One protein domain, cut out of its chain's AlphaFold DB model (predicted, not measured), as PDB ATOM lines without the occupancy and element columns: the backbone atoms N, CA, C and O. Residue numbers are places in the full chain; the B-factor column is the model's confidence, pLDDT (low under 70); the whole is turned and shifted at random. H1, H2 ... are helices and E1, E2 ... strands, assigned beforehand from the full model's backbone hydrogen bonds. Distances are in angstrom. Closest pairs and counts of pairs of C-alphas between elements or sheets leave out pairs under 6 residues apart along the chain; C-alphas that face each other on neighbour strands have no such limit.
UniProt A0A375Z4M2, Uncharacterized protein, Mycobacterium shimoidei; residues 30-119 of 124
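Overview. This is residues 30 to 119 of the 124 residues of an uncharacterized protein of Mycobacterium shimoidei (UniProt A0A375Z4M2). The model is a rod in two parts: a long body, in which helices H1 and H2 lie side by side and the long hairpin of strands E1 and E2 runs along them with E2 packed on H2, and a small head at one end. The head is the short hairpin of E3 and E4 next to the last turn of H2, with the short helix H3 at the far end. The printed part has 90 residues, with three named helices and four named strands in the order H1, E1, E2, H2, E3, E4, H3; the sheets E1 - E2 and E3 - E4 are both antiparallel, and the class is mixed, helices and strands. The whole is only just loose, close to compact, with a radius of gyration of the C-alphas of 14.7 A and spans of 49 by 21 by 15 A.

Arrangement. H1, residues 30 to 43, and H2, residues 71 to 86, touch, with a shallow tilt of 9 degrees, opposite ways; their closest C-alphas are those of Leu 40 and Val 74, 6.3 A apart. E1, residues 48 to 55, is near H1, with 5 pairs of C-alphas within 10 A. E1 forms a hairpin with E2, residues 58 to 64, where N 50 and O 62 are 2.8 A apart and N 60 and O 53 are 2.8 A apart, within hydrogen-bond range. E2 and H2 have 12 pairs of C-alphas within 8 A, the closest those of Gln 58 and Ala 86 at 4.9 A. E3, residues 97 to 100, and E4, residues 106 to 109, form a second hairpin, in which N 99 and O 107 are 2.9 A apart, within hydrogen-bond range. The closest C-alphas of H2 and E4 are those of Ala 86 and Ala 108, 5.6 A apart. H3, residues 111 to 119, has its closest C-alpha to E3 at Ser 114, 8.0 A from that of Gln 99, and is apart from H1 and H2. In H1, H2 and H3 every O i to N i+4 pair is within hydrogen-bond range.

Along the chain. H1 begins at C-alpha 30, at (50.287, -18.871, 45.916), and is 20.0 A long. E1 measures 20.1 A and E2 19.8 A. H2, 22.7 A long, ends at C-alpha 86, at (44.539, -28.275, 37.257). E3 and E4 have four residues each. H3, 12.5 A long, ends at C-alpha 119, at (60.109, -21.703, 22.350).

Size, cuts and confidence. The two C-alphas farthest apart are those of Ala 69 and Glu 119, 49.5 A. The printed part has no cut and no long link; the link from H2 to E3, 10 residues, is short. The mean pLDDT of the printed part is 93.7, and residues 118 to 119 are under 70.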
ATOM      1  N   ALA A  30      50.079 -19.451  44.589       95.12
ATOM      2  CA  ALA A  30      50.287 -18.871  45.916       95.12
ATOM      3  C   ALA A  30      48.974 -18.550  46.641       95.12
ATOM      4  O   ALA A  30      48.783 -18.903  47.809       95.12
ATOM      5  N   LYS A  31      48.031 -17.925  45.923       94.62
ATOM      6  CA  LYS A  31      46.703 -17.608  46.457       94.62
ATOM      7  C   LYS A  31      45.925 -18.880  46.809       94.62
ATOM      8  O   LYS A  31      45.433 -18.988  47.927       94.62
ATOM      9  N   LEU A  32      45.881 -19.850  45.895       96.31
ATOM     10  CA  LEU A  32      45.182 -21.124  46.078       96.31
ATOM     11  C   LEU A  32      45.712 -21.886  47.300       96.31
ATOM     12  O   LEU A  32      44.926 -22.346  48.125       96.31
ATOM     13  N   LEU A  33      47.036 -21.978  47.454       95.62
ATOM     14  CA  LEU A  33      47.681 -22.635  48.593       95.62
ATOM     15  C   LEU A  33      47.398 -21.904  49.910       95.62
ATOM     16  O   LEU A  33      47.103 -22.545  50.918       95.62
ATOM     17  N   THR A  34      47.441 -20.570  49.896       94.69
ATOM     18  CA  THR A  34      47.145 -19.744  51.076       94.69
ATOM     19  C   THR A  34      45.692 -19.912  51.518       94.69
ATOM     20  O   THR A  34      45.423 -20.124  52.701       94.69
ATOM     21  N   GLU A  35      44.750 -19.864  50.573       96.25
ATOM     22  CA  GLU A  35      43.326 -20.057  50.843       96.25
ATOM     23  C   GLU A  35      43.040 -21.483  51.316       96.25
ATOM     24  O   GLU A  35      42.317 -21.656  52.294       96.25
ATOM     25  N   LEU A  36      43.640 -22.501  50.686       97.12
ATOM     26  CA  LEU A  36      43.505 -23.892  51.114       97.12
ATOM     27  C   LEU A  36      44.010 -24.089  52.546       97.12
ATOM     28  O   LEU A  36      43.308 -24.690  53.355       97.12
ATOM     29  N   ARG A  37      45.192 -23.558  52.881       95.56
ATOM     30  CA  ARG A  37      45.746 -23.641  54.239       95.56
ATOM     31  C   ARG A  37      44.799 -23.034  55.270       95.56
ATOM     32  O   ARG A  37      44.511 -23.674  56.278       95.56
ATOM     33  N   ALA A  38      44.314 -21.821  55.012       95.50
ATOM     34  CA  ALA A  38      43.413 -21.123  55.923       95.50
ATOM     35  C   ALA A  38      42.064 -21.839  56.080       95.50
ATOM     36  O   ALA A  38      41.466 -21.807  57.154       95.50
ATOM     37  N   ASP A  39      41.562 -22.467  55.015       97.62
ATOM     38  CA  ASP A  39      40.310 -23.219  55.059       97.62
ATOM     39  C   ASP A  39      40.449 -24.515  55.854       97.62
ATOM     40  O   ASP A  39      39.640 -24.796  56.731       97.62
ATOM     41  N   LEU A  40      41.531 -25.251  55.611       96.44
ATOM     42  CA  LEU A  40      41.839 -26.486  56.317       96.44
ATOM     43  C   LEU A  40      42.043 -26.268  57.820       96.44
ATOM     44  O   LEU A  40      41.488 -27.022  58.611       96.44
ATOM     45  N   GLU A  41      42.750 -25.207  58.220       95.06
ATOM     46  CA  GLU A  41      42.908 -24.836  59.635       95.06
ATOM     47  C   GLU A  41      41.567 -24.458  60.292       95.06
ATOM     48  O   GLU A  41      41.361 -24.691  61.482       95.06
ATOM     49  N   ARG A  42      40.628 -23.898  59.520       96.38
ATOM     50  CA  ARG A  42      39.286 -23.553  60.009       96.38
ATOM     51  C   ARG A  42      38.382 -24.774  60.149       96.38
ATOM     52  O   ARG A  42      37.587 -24.818  61.083       96.38
ATOM     53  N   ILE A  43      38.471 -25.715  59.209       96.69
ATOM     54  CA  ILE A  43      37.722 -26.977  59.239       96.69
ATOM     55  C   ILE A  43      38.217 -27.840  60.399       96.69
ATOM     56  O   ILE A  43      37.412 -28.360  61.168       96.69
ATOM     57  N   ASP A  44      39.535 -27.977  60.519       96.25
ATOM     58  CA  ASP A  44      40.176 -28.809  61.522       96.25
ATOM     59  C   ASP A  44      41.480 -28.154  62.018       96.25
ATOM     60  O   ASP A  44      42.541 -28.326  61.414       96.25
ATOM     61  N   PRO A  45      41.446 -27.428  63.149       93.62
ATOM     62  CA  PRO A  45      42.643 -26.813  63.721       93.62
ATOM     63  C   PRO A  45      43.652 -27.841  64.262       93.62
ATOM     64  O   PRO A  45      44.786 -27.477  64.573       93.62
ATOM     65  N   GLY A  46      43.255 -29.113  64.399       93.00
ATOM     66  CA  GLY A  46      44.131 -30.228  64.751       93.00
ATOM     67  C   GLY A  46      44.674 -30.996  63.541       93.00
ATOM     68  O   GLY A  46      45.402 -31.970  63.745       93.00
ATOM     69  N   LEU A  47      44.327 -30.588  62.313       94.25
ATOM     70  CA  LEU A  47      44.730 -31.252  61.077       94.25
ATOM     71  C   LEU A  47      46.244 -31.371  60.991       94.25
ATOM     72  O   LEU A  47      46.989 -30.419  61.238       94.25
ATOM     73  N   VAL A  48      46.698 -32.520  60.508       92.88
ATOM     74  CA  VAL A  48      48.109 -32.740  60.259       92.88
ATOM     75  C   VAL A  48      48.375 -32.881  58.765       92.88
ATOM     76  O   VAL A  48      48.071 -33.901  58.152       92.88
ATOM     77  N   VAL A  49      48.992 -31.862  58.165       93.75
ATOM     78  CA  VAL A  49      49.457 -31.933  56.774       93.75
ATOM     79  C   VAL A  49      50.777 -32.702  56.722       93.75
ATOM     80  O   VAL A  49      51.738 -32.402  57.432       93.75
ATOM     81  N   ARG A  50      50.817 -33.740  55.891       91.62
ATOM     82  CA  ARG A  50      51.979 -34.611  55.683       91.62
ATOM     83  C   ARG A  50      52.808 -34.169  54.498       91.62
ATOM     84  O   ARG A  50      54.033 -34.176  54.567       91.62
ATOM     85  N   GLN A  51      52.137 -33.828  53.404       90.88
ATOM     86  CA  GLN A  51      52.806 -33.460  52.173       90.88
ATOM     87  C   GLN A  51      51.914 -32.566  51.321       90.88
ATOM     88  O   GLN A  51      50.739 -32.857  51.115       90.88
ATOM     89  N   VAL A  52      52.521 -31.535  50.753       94.12
ATOM     90  CA  VAL A  52      51.963 -30.749  49.656       94.12
ATOM     91  C   VAL A  52      52.955 -30.874  48.511       94.12
ATOM     92  O   VAL A  52      54.141 -30.593  48.679       94.12
ATOM     93  N   LYS A  53      52.507 -31.383  47.370       92.12
ATOM     94  CA  LYS A  53      53.359 -31.598  46.197       92.12
ATOM     95  C   LYS A  53      52.578 -31.347  44.921       92.12
ATOM     96  O   LYS A  53      51.355 -31.292  44.934       92.12
ATOM     97  N   GLN A  54      53.297 -31.296  43.812       92.44
ATOM     98  CA  GLN A  54      52.706 -31.423  42.493       92.44
ATOM     99  C   GLN A  54      52.825 -32.865  41.997       92.44
ATOM    100  O   GLN A  54      53.851 -33.523  42.184       92.44
ATOM    101  N   LYS A  55      51.781 -33.358  41.330       92.44
ATOM    102  CA  LYS A  55      51.816 -34.612  40.580       92.44
ATOM    103  C   LYS A  55      51.031 -34.448  39.281       92.44
ATOM    104  O   LYS A  55      49.831 -34.214  39.315       92.44
ATOM    105  N   GLY A  56      51.706 -34.601  38.142       90.88
ATOM    106  CA  GLY A  56      51.055 -34.545  36.828       90.88
ATOM    107  C   GLY A  56      50.465 -33.173  36.476       90.88
ATOM    108  O   GLY A  56      49.417 -33.127  35.847       90.88
ATOM    109  N   GLY A  57      51.096 -32.073  36.902       91.38
ATOM    110  CA  GLY A  57      50.593 -30.709  36.680       91.38
ATOM    111  C   GLY A  57      49.427 -30.300  37.583       91.38
ATOM    112  O   GLY A  57      48.801 -29.274  37.348       91.38
ATOM    113  N   GLN A  58      49.127 -31.094  38.611       95.25
ATOM    114  CA  GLN A  58      48.082 -30.817  39.591       95.25
ATOM    115  C   GLN A  58      48.666 -30.782  41.003       95.25
ATOM    116  O   GLN A  58      49.590 -31.540  41.325       95.25
ATOM    117  N   LEU A  59      48.104 -29.932  41.859       96.50
ATOM    118  CA  LEU A  59      48.314 -29.978  43.297       96.50
ATOM    119  C   LEU A  59      47.889 -31.346  43.844       96.50
ATOM    120  O   LEU A  59      46.908 -31.940  43.399       96.50
ATOM    121  N   CYS A  60      48.645 -31.840  44.816       95.56
ATOM    122  CA  CYS A  60      48.327 -33.040  45.561       95.56
ATOM    123  C   CYS A  60      48.640 -32.825  47.043       95.56
ATOM    124  O   CYS A  60      49.799 -32.584  47.406       95.56
ATOM    125  N   VAL A  61      47.613 -32.923  47.893       95.88
ATOM    126  CA  VAL A  61      47.733 -32.678  49.340       95.88
ATOM    127  C   VAL A  61      47.396 -33.930  50.129       95.88
ATOM    128  O   VAL A  61      46.358 -34.555  49.948       95.88
ATOM    129  N   TRP A  62      48.307 -34.293  51.021       94.25
ATOM    130  CA  TRP A  62      48.183 -35.432  51.913       94.25
ATOM    131  C   TRP A  62      48.064 -34.885  53.324       94.25
ATOM    132  O   TRP A  62      49.011 -34.279  53.833       94.25
ATOM    133  N   ALA A  63      46.904 -35.080  53.939       94.31
ATOM    134  CA  ALA A  63      46.624 -34.607  55.282       94.31
ATOM    135  C   ALA A  63      45.777 -35.624  56.054       94.31
ATOM    136  O   ALA A  63      45.015 -36.391  55.464       94.31
ATOM    137  N   GLU A  64      45.941 -35.619  57.370       93.31
ATOM    138  CA  GLU A  64      45.273 -36.505  58.317       93.31
ATOM    139  C   GLU A  64      44.409 -35.650  59.241       93.31
ATOM    140  O   GLU A  64      44.940 -34.828  59.993       93.31
ATOM    141  N   ALA A  65      43.086 -35.822  59.160       95.56
ATOM    142  CA  ALA A  65      42.151 -35.145  60.051       95.56
ATOM    143  C   ALA A  65      42.347 -35.617  61.500       95.56
ATOM    144  O   ALA A  65      42.620 -36.793  61.750       95.56
ATOM    145  N   SER A  66      42.186 -34.701  62.450       95.31
ATOM    146  CA  SER A  66      42.298 -34.977  63.883       95.31
ATOM    147  C   SER A  66      41.133 -35.814  64.416       95.31
ATOM    148  O   SER A  66      41.307 -36.575  65.368       95.31
ATOM    149  N   ASP A  67      39.966 -35.707  63.772       95.06
ATOM    150  CA  ASP A  67      38.753 -36.452  64.089       95.06
ATOM    151  C   ASP A  67      38.130 -37.052  62.811       95.06
ATOM    152  O   ASP A  67      38.036 -36.367  61.785       95.06
ATOM    153  N   PRO A  68      37.673 -38.321  62.836       95.81
ATOM    154  CA  PRO A  68      37.079 -38.969  61.668       95.81
ATOM    155  C   PRO A  68      35.817 -38.271  61.139       95.81
ATOM    156  O   PRO A  68      35.531 -38.387  59.949       95.81
ATOM    157  N   ALA A  69      35.073 -37.530  61.966       97.38
ATOM    158  CA  ALA A  69      33.905 -36.770  61.521       97.38
ATOM    159  C   ALA A  69      34.276 -35.564  60.636       97.38
ATOM    160  O   ALA A  69      33.441 -35.094  59.868       97.38
ATOM    161  N   LEU A  70      35.520 -35.077  60.715       97.12
ATOM    162  CA  LEU A  70      36.024 -33.956  59.912       97.12
ATOM    163  C   LEU A  70      36.680 -34.413  58.602       97.12
ATOM    164  O   LEU A  70      36.882 -33.598  57.700       97.12
ATOM    165  N   ALA A  71      36.991 -35.707  58.475       95.81
ATOM    166  CA  ALA A  71      37.733 -36.254  57.343       95.81
ATOM    167  C   ALA A  71      37.055 -35.951  55.998       95.81
ATOM    168  O   ALA A  71      37.725 -35.532  55.059       95.81
ATOM    169  N   GLU A  72      35.730 -36.096  55.905       97.81
ATOM    170  CA  GLU A  72      34.997 -35.798  54.670       97.81
ATOM    171  C   GLU A  72      35.142 -34.325  54.259       97.81
ATOM    172  O   GLU A  72      35.457 -34.041  53.104       97.81
ATOM    173  N   ALA A  73      34.995 -33.390  55.203       97.94
ATOM    174  CA  ALA A  73      35.121 -31.958  54.933       97.94
ATOM    175  C   ALA A  73      36.549 -31.577  54.504       97.94
ATOM    176  O   ALA A  73      36.733 -30.844  53.531       97.94
ATOM    177  N   VAL A  74      37.562 -32.124  55.186       97.75
ATOM    178  CA  VAL A  74      38.980 -31.945  54.836       97.75
ATOM    179  C   VAL A  74      39.264 -32.476  53.430       97.75
ATOM    180  O   VAL A  74      39.829 -31.761  52.601       97.75
ATOM    181  N   HIS A  75      38.847 -33.709  53.130       97.44
ATOM    182  CA  HIS A  75      39.076 -34.328  51.825       97.44
ATOM    183  C   HIS A  75      38.330 -33.609  50.701       97.44
ATOM    184  O   HIS A  75      38.905 -33.411  49.633       97.44
ATOM    185  N   ALA A  76      37.093 -33.168  50.937       98.25
ATOM    186  CA  ALA A  76      36.329 -32.394  49.965       98.25
ATOM    187  C   ALA A  76      37.027 -31.068  49.637       98.25
ATOM    188  O   ALA A  76      37.178 -30.720  48.463       98.25
ATOM    189  N   ARG A  77      37.520 -30.353  50.657       98.44
ATOM    190  CA  ARG A  77      38.216 -29.079  50.459       98.44
ATOM    191  C   ARG A  77      39.552 -29.244  49.734       98.44
ATOM    192  O   ARG A  77      39.876 -28.413  48.880       98.44
ATOM    193  N   ILE A  78      40.303 -30.306  50.046       98.06
ATOM    194  CA  ILE A  78      41.521 -30.684  49.317       98.06
ATOM    195  C   ILE A  78      41.182 -30.974  47.857       98.06
ATOM    196  O   ILE A  78      41.765 -30.346  46.980       98.06
ATOM    197  N   ALA A  79      40.211 -31.853  47.596       98.06
ATOM    198  CA  ALA A  79      39.827 -32.232  46.239       98.06
ATOM    199  C   ALA A  79      39.421 -31.012  45.400       98.06
ATOM    200  O   ALA A  79      39.805 -30.904  44.239       98.06
ATOM    201  N   GLU A  80      38.702 -30.051  45.983       98.25
ATOM    202  CA  GLU A  80      38.363 -28.804  45.300       98.25
ATOM    203  C   GLU A  80      39.611 -28.000  44.899       98.25
ATOM    204  O   GLU A  80      39.726 -27.574  43.749       98.25
ATOM    205  N   ALA A  81      40.576 -27.827  45.810       98.00
ATOM    206  CA  ALA A  81      41.825 -27.131  45.501       98.00
ATOM    207  C   ALA A  81      42.670 -27.873  44.457       98.00
ATOM    208  O   ALA A  81      43.278 -27.245  43.591       98.00
ATOM    209  N   GLU A  82      42.692 -29.204  44.505       97.50
ATOM    210  CA  GLU A  82      43.354 -30.024  43.495       97.50
ATOM    211  C   GLU A  82      42.739 -29.773  42.105       97.50
ATOM    212  O   GLU A  82      43.471 -29.496  41.155       97.50
ATOM    213  N   GLN A  83      41.410 -29.729  41.984       97.44
ATOM    214  CA  GLN A  83      40.747 -29.414  40.710       97.44
ATOM    215  C   GLN A  83      40.962 -27.964  40.253       97.44
ATOM    216  O   GLN A  83      41.166 -27.701  39.064       97.44
ATOM    217  N   GLN A  84      40.961 -27.010  41.186       97.69
ATOM    218  CA  GLN A  84      41.282 -25.611  40.886       97.69
ATOM    219  C   GLN A  84      42.708 -25.485  40.337       97.69
ATOM    220  O   GLN A  84      42.933 -24.779  39.354       97.69
ATOM    221  N   SER A  85      43.669 -26.216  40.907       97.38
ATOM    222  CA  SER A  85      45.065 -26.174  40.462       97.38
ATOM    223  C   SER A  85      45.240 -26.682  39.024       97.38
ATOM    224  O   SER A  85      45.954 -26.058  38.246       97.38
ATOM    225  N   ALA A  86      44.498 -27.722  38.617       97.06
ATOM    226  CA  ALA A  86      44.539 -28.275  37.257       97.06
ATOM    227  C   ALA A  86      44.087 -27.280  36.169       97.06
ATOM    228  O   ALA A  86      44.379 -27.460  34.983       97.06
ATOM    229  N   THR A  87      43.358 -26.236  36.570       97.38
ATOM    230  CA  THR A  87      42.803 -25.201  35.687       97.38
ATOM    231  C   THR A  87      43.388 -23.811  35.950       97.38
ATOM    232  O   THR A  87      42.942 -22.826  35.362       97.38
ATOM    233  N   THR A  88      44.423 -23.721  36.786       97.69
ATOM    234  CA  THR A  88      45.093 -22.470  37.155       97.69
ATOM    235  C   THR A  88      46.548 -22.532  36.715       97.69
ATOM    236  O   THR A  88      47.267 -23.460  37.068       97.69
ATOM    237  N   CYS A  89      47.005 -21.536  35.962       96.62
ATOM    238  CA  CYS A  89      48.387 -21.436  35.518       96.62
ATOM    239  C   CYS A  89      49.340 -21.329  36.715       96.62
ATOM    240  O   CYS A  89      49.286 -20.352  37.460       96.62
ATOM    241  N   GLU A  90      50.274 -22.266  36.836       94.50
ATOM    242  CA  GLU A  90      51.302 -22.303  37.887       94.50
ATOM    243  C   GLU A  90      52.217 -21.077  37.892       94.50
ATOM    244  O   GLU A  90      52.809 -20.740  38.906       94.50
ATOM    245  N   ARG A  91      52.350 -20.381  36.760       94.06
ATOM    246  CA  ARG A  91      53.284 -19.252  36.621       94.06
ATOM    247  C   ARG A  91      52.674 -17.904  36.977       94.06
ATOM    248  O   ARG A  91      53.405 -16.992  37.331       94.06
ATOM    249  N   CYS A  92      51.359 -17.750  36.824       95.31
ATOM    250  CA  CYS A  92      50.717 -16.435  36.938       95.31
ATOM    251  C   CYS A  92      49.305 -16.439  37.535       95.31
ATOM    252  O   CYS A  92      48.707 -15.375  37.680       95.31
ATOM    253  N   GLY A  93      48.733 -17.606  37.839       95.62
ATOM    254  CA  GLY A  93      47.414 -17.731  38.467       95.62
ATOM    255  C   GLY A  93      46.222 -17.482  37.537       95.62
ATOM    256  O   GLY A  93      45.078 -17.559  37.975       95.62
ATOM    257  N   GLN A  94      46.456 -17.187  36.256       96.38
ATOM    258  CA  GLN A  94      45.394 -17.048  35.252       96.38
ATOM    259  C   GLN A  94      44.815 -18.411  34.847       96.38
ATOM    260  O   GLN A  94      45.480 -19.427  35.049       96.38
ATOM    261  N   PRO A  95      43.623 -18.464  34.225       97.56
ATOM    262  CA  PRO A  95      43.068 -19.712  33.712       97.56
ATOM    263  C   PRO A  95      44.058 -20.449  32.802       97.56
ATOM    264  O   PRO A  95      44.624 -19.880  31.863       97.56
ATOM    265  N   GLY A  96      44.268 -21.724  33.096       95.88
ATOM    266  CA  GLY A  96      45.196 -22.600  32.400       95.88
ATOM    267  C   GLY A  96      44.624 -23.997  32.220       95.88
ATOM    268  O   GLY A  96      43.473 -24.277  32.553       95.88
ATOM    269  N   ARG A  97      45.438 -24.888  31.665       96.25
ATOM    270  CA  ARG A  97      45.135 -26.319  31.591       96.25
ATOM    271  C   ARG A  97      46.411 -27.121  31.760       96.25
ATOM    272  O   ARG A  97      47.478 -26.656  31.360       96.25
ATOM    273  N   ILE A  98      46.289 -28.331  32.292       96.44
ATOM    274  CA  ILE A  98      47.402 -29.280  32.329       96.44
ATOM    275  C   ILE A  98      47.844 -29.598  30.903       96.44
ATOM    276  O   ILE A  98      47.045 -29.948  30.033       96.44
ATOM    277  N   GLN A  99      49.145 -29.501  30.686       94.06
ATOM    278  CA  GLN A  99      49.796 -29.848  29.440       94.06
ATOM    279  C   GLN A  99      51.173 -30.434  29.719       94.06
ATOM    280  O   GLN A  99      51.809 -30.118  30.724       94.06
ATOM    281  N   GLN A 100      51.626 -31.292  28.812       93.25
ATOM    282  CA  GLN A 100      52.995 -31.776  28.832       93.25
ATOM    283  C   GLN A 100      53.902 -30.721  28.197       93.25
ATOM    284  O   GLN A 100      53.620 -30.230  27.104       93.25
ATOM    285  N   ARG A 101      54.968 -30.360  28.900       88.69
ATOM    286  CA  ARG A 101      56.039 -29.498  28.406       88.69
ATOM    287  C   ARG A 101      57.020 -30.298  27.545       88.69
ATOM    288  O   ARG A 101      57.036 -31.527  27.644       88.69
ATOM    289  N   PRO A 102      57.859 -29.636  26.730       85.31
ATOM    290  CA  PRO A 102      58.816 -30.344  25.879       85.31
ATOM    291  C   PRO A 102      59.835 -31.182  26.665       85.31
ATOM    292  O   PRO A 102      60.210 -32.271  26.245       85.31
ATOM    293  N   ASP A 103      60.182 -30.737  27.875       84.69
ATOM    294  CA  ASP A 103      61.008 -31.474  28.843       84.69
ATOM    295  C   ASP A 103      60.325 -32.728  29.443       84.69
ATOM    296  O   ASP A 103      60.930 -33.458  30.231       84.69
ATOM    297  N   GLY A 104      59.072 -33.002  29.069       86.69
ATOM    298  CA  GLY A 104      58.300 -34.170  29.482       86.69
ATOM    299  C   GLY A 104      57.517 -33.993  30.784       86.69
ATOM    300  O   GLY A 104      56.688 -34.857  31.089       86.69
ATOM    301  N   TRP A 105      57.717 -32.897  31.528       89.25
ATOM    302  CA  TRP A 105      56.970 -32.608  32.751       89.25
ATOM    303  C   TRP A 105      55.580 -32.053  32.455       89.25
ATOM    304  O   TRP A 105      55.347 -31.369  31.463       89.25
ATOM    305  N   TYR A 106      54.634 -32.341  33.344       93.56
ATOM    306  CA  TYR A 106      53.277 -31.818  33.244       93.56
ATOM    307  C   TYR A 106      53.126 -30.595  34.128       93.56
ATOM    308  O   TYR A 106      53.459 -30.665  35.310       93.56
ATOM    309  N   GLN A 107      52.573 -29.524  33.561       93.25
ATOM    310  CA  GLN A 107      52.232 -28.308  34.290       93.25
ATOM    311  C   GLN A 107      50.894 -27.741  33.811       93.25
ATOM    312  O   GLN A 107      50.565 -27.823  32.624       93.25
ATOM    313  N   ALA A 108      50.123 -27.156  34.722       96.00
ATOM    314  CA  ALA A 108      48.980 -26.325  34.388       96.00
ATOM    315  C   ALA A 108      49.482 -24.946  33.947       96.00
ATOM    316  O   ALA A 108      50.015 -24.182  34.749       96.00
ATOM    317  N   LEU A 109      49.334 -24.619  32.661       95.81
ATOM    318  CA  LEU A 109      49.815 -23.360  32.081       95.81
ATOM    319  C   LEU A 109      48.704 -22.650  31.304       95.81
ATOM    320  O   LEU A 109      47.814 -23.283  30.727       95.81
ATOM    321  N   CYS A 110      48.749 -21.317  31.293       96.19
ATOM    322  CA  CYS A 110      47.967 -20.503  30.364       96.19
ATOM    323  C   CYS A 110      48.620 -20.519  28.962       96.19
ATOM    324  O   CYS A 110      49.777 -20.932  28.847       96.19
ATOM    325  N   PRO A 111      47.924 -20.065  27.901       93.81
ATOM    326  CA  PRO A 111      48.472 -20.054  26.540       93.81
ATOM    327  C   PRO A 111      49.835 -19.356  26.434       93.81
ATOM    328  O   PRO A 111      50.778 -19.946  25.929       93.81
ATOM    329  N   GLU A 112      49.980 -18.181  27.044       93.69
ATOM    330  CA  GLU A 112      51.227 -17.402  27.014       93.69
ATOM    331  C   GLU A 112      52.427 -18.175  27.591       93.69
ATOM    332  O   GLU A 112      53.478 -18.286  26.964       93.69
ATOM    333  N   HIS A 113      52.271 -18.784  28.771       92.88
ATOM    334  CA  HIS A 113      53.350 -19.558  29.395       92.88
ATOM    335  C   HIS A 113      53.564 -20.928  28.740       92.88
ATOM    336  O   HIS A 113      54.653 -21.492  28.832       92.88
ATOM    337  N   SER A 114      52.533 -21.468  28.091       89.88
ATOM    338  CA  SER A 114      52.598 -22.690  27.290       89.88
ATOM    339  C   SER A 114      53.475 -22.502  26.049       89.88
ATOM    340  O   SER A 114      54.337 -23.337  25.762       89.88
ATOM    341  N   GLU A 115      53.297 -21.378  25.357       85.00
ATOM    342  CA  GLU A 115      54.073 -20.995  24.176       85.00
ATOM    343  C   GLU A 115      55.533 -20.714  24.549       85.00
ATOM    344  O   GLU A 115      56.431 -21.359  24.009       85.00
ATOM    345  N   ALA A 116      55.773 -19.904  25.587       78.88
ATOM    346  CA  ALA A 116      57.128 -19.619  26.072       78.88
ATOM    347  C   ALA A 116      57.901 -20.889  26.489       78.88
ATOM    348  O   ALA A 116      59.111 -21.006  26.268       78.88
ATOM    349  N   ALA A 117      57.205 -21.871  27.075       71.25
ATOM    350  CA  ALA A 117      57.792 -23.164  27.421       71.25
ATOM    351  C   ALA A 117      58.173 -24.003  26.188       71.25
ATOM    352  O   ALA A 117      59.049 -24.856  26.303       71.25
ATOM    353  N   SER A 118      57.531 -23.762  25.044       67.06
ATOM    354  CA  SER A 118      57.779 -24.449  23.772       67.06
ATOM    355  C   SER A 118      58.895 -23.784  22.952       67.06
ATOM    356  O   SER A 118      59.591 -24.457  22.199       67.06
ATOM    357  N   GLU A 119      59.109 -22.475  23.110       61.00
ATOM    358  CA  GLU A 119      60.109 -21.703  22.350       61.00
ATOM    359  C   GLU A 119      61.548 -21.832  22.881       61.00
ATOM    360  O   GLU A 119      62.506 -21.566  22.154       61.00
TER     361      GLU A 119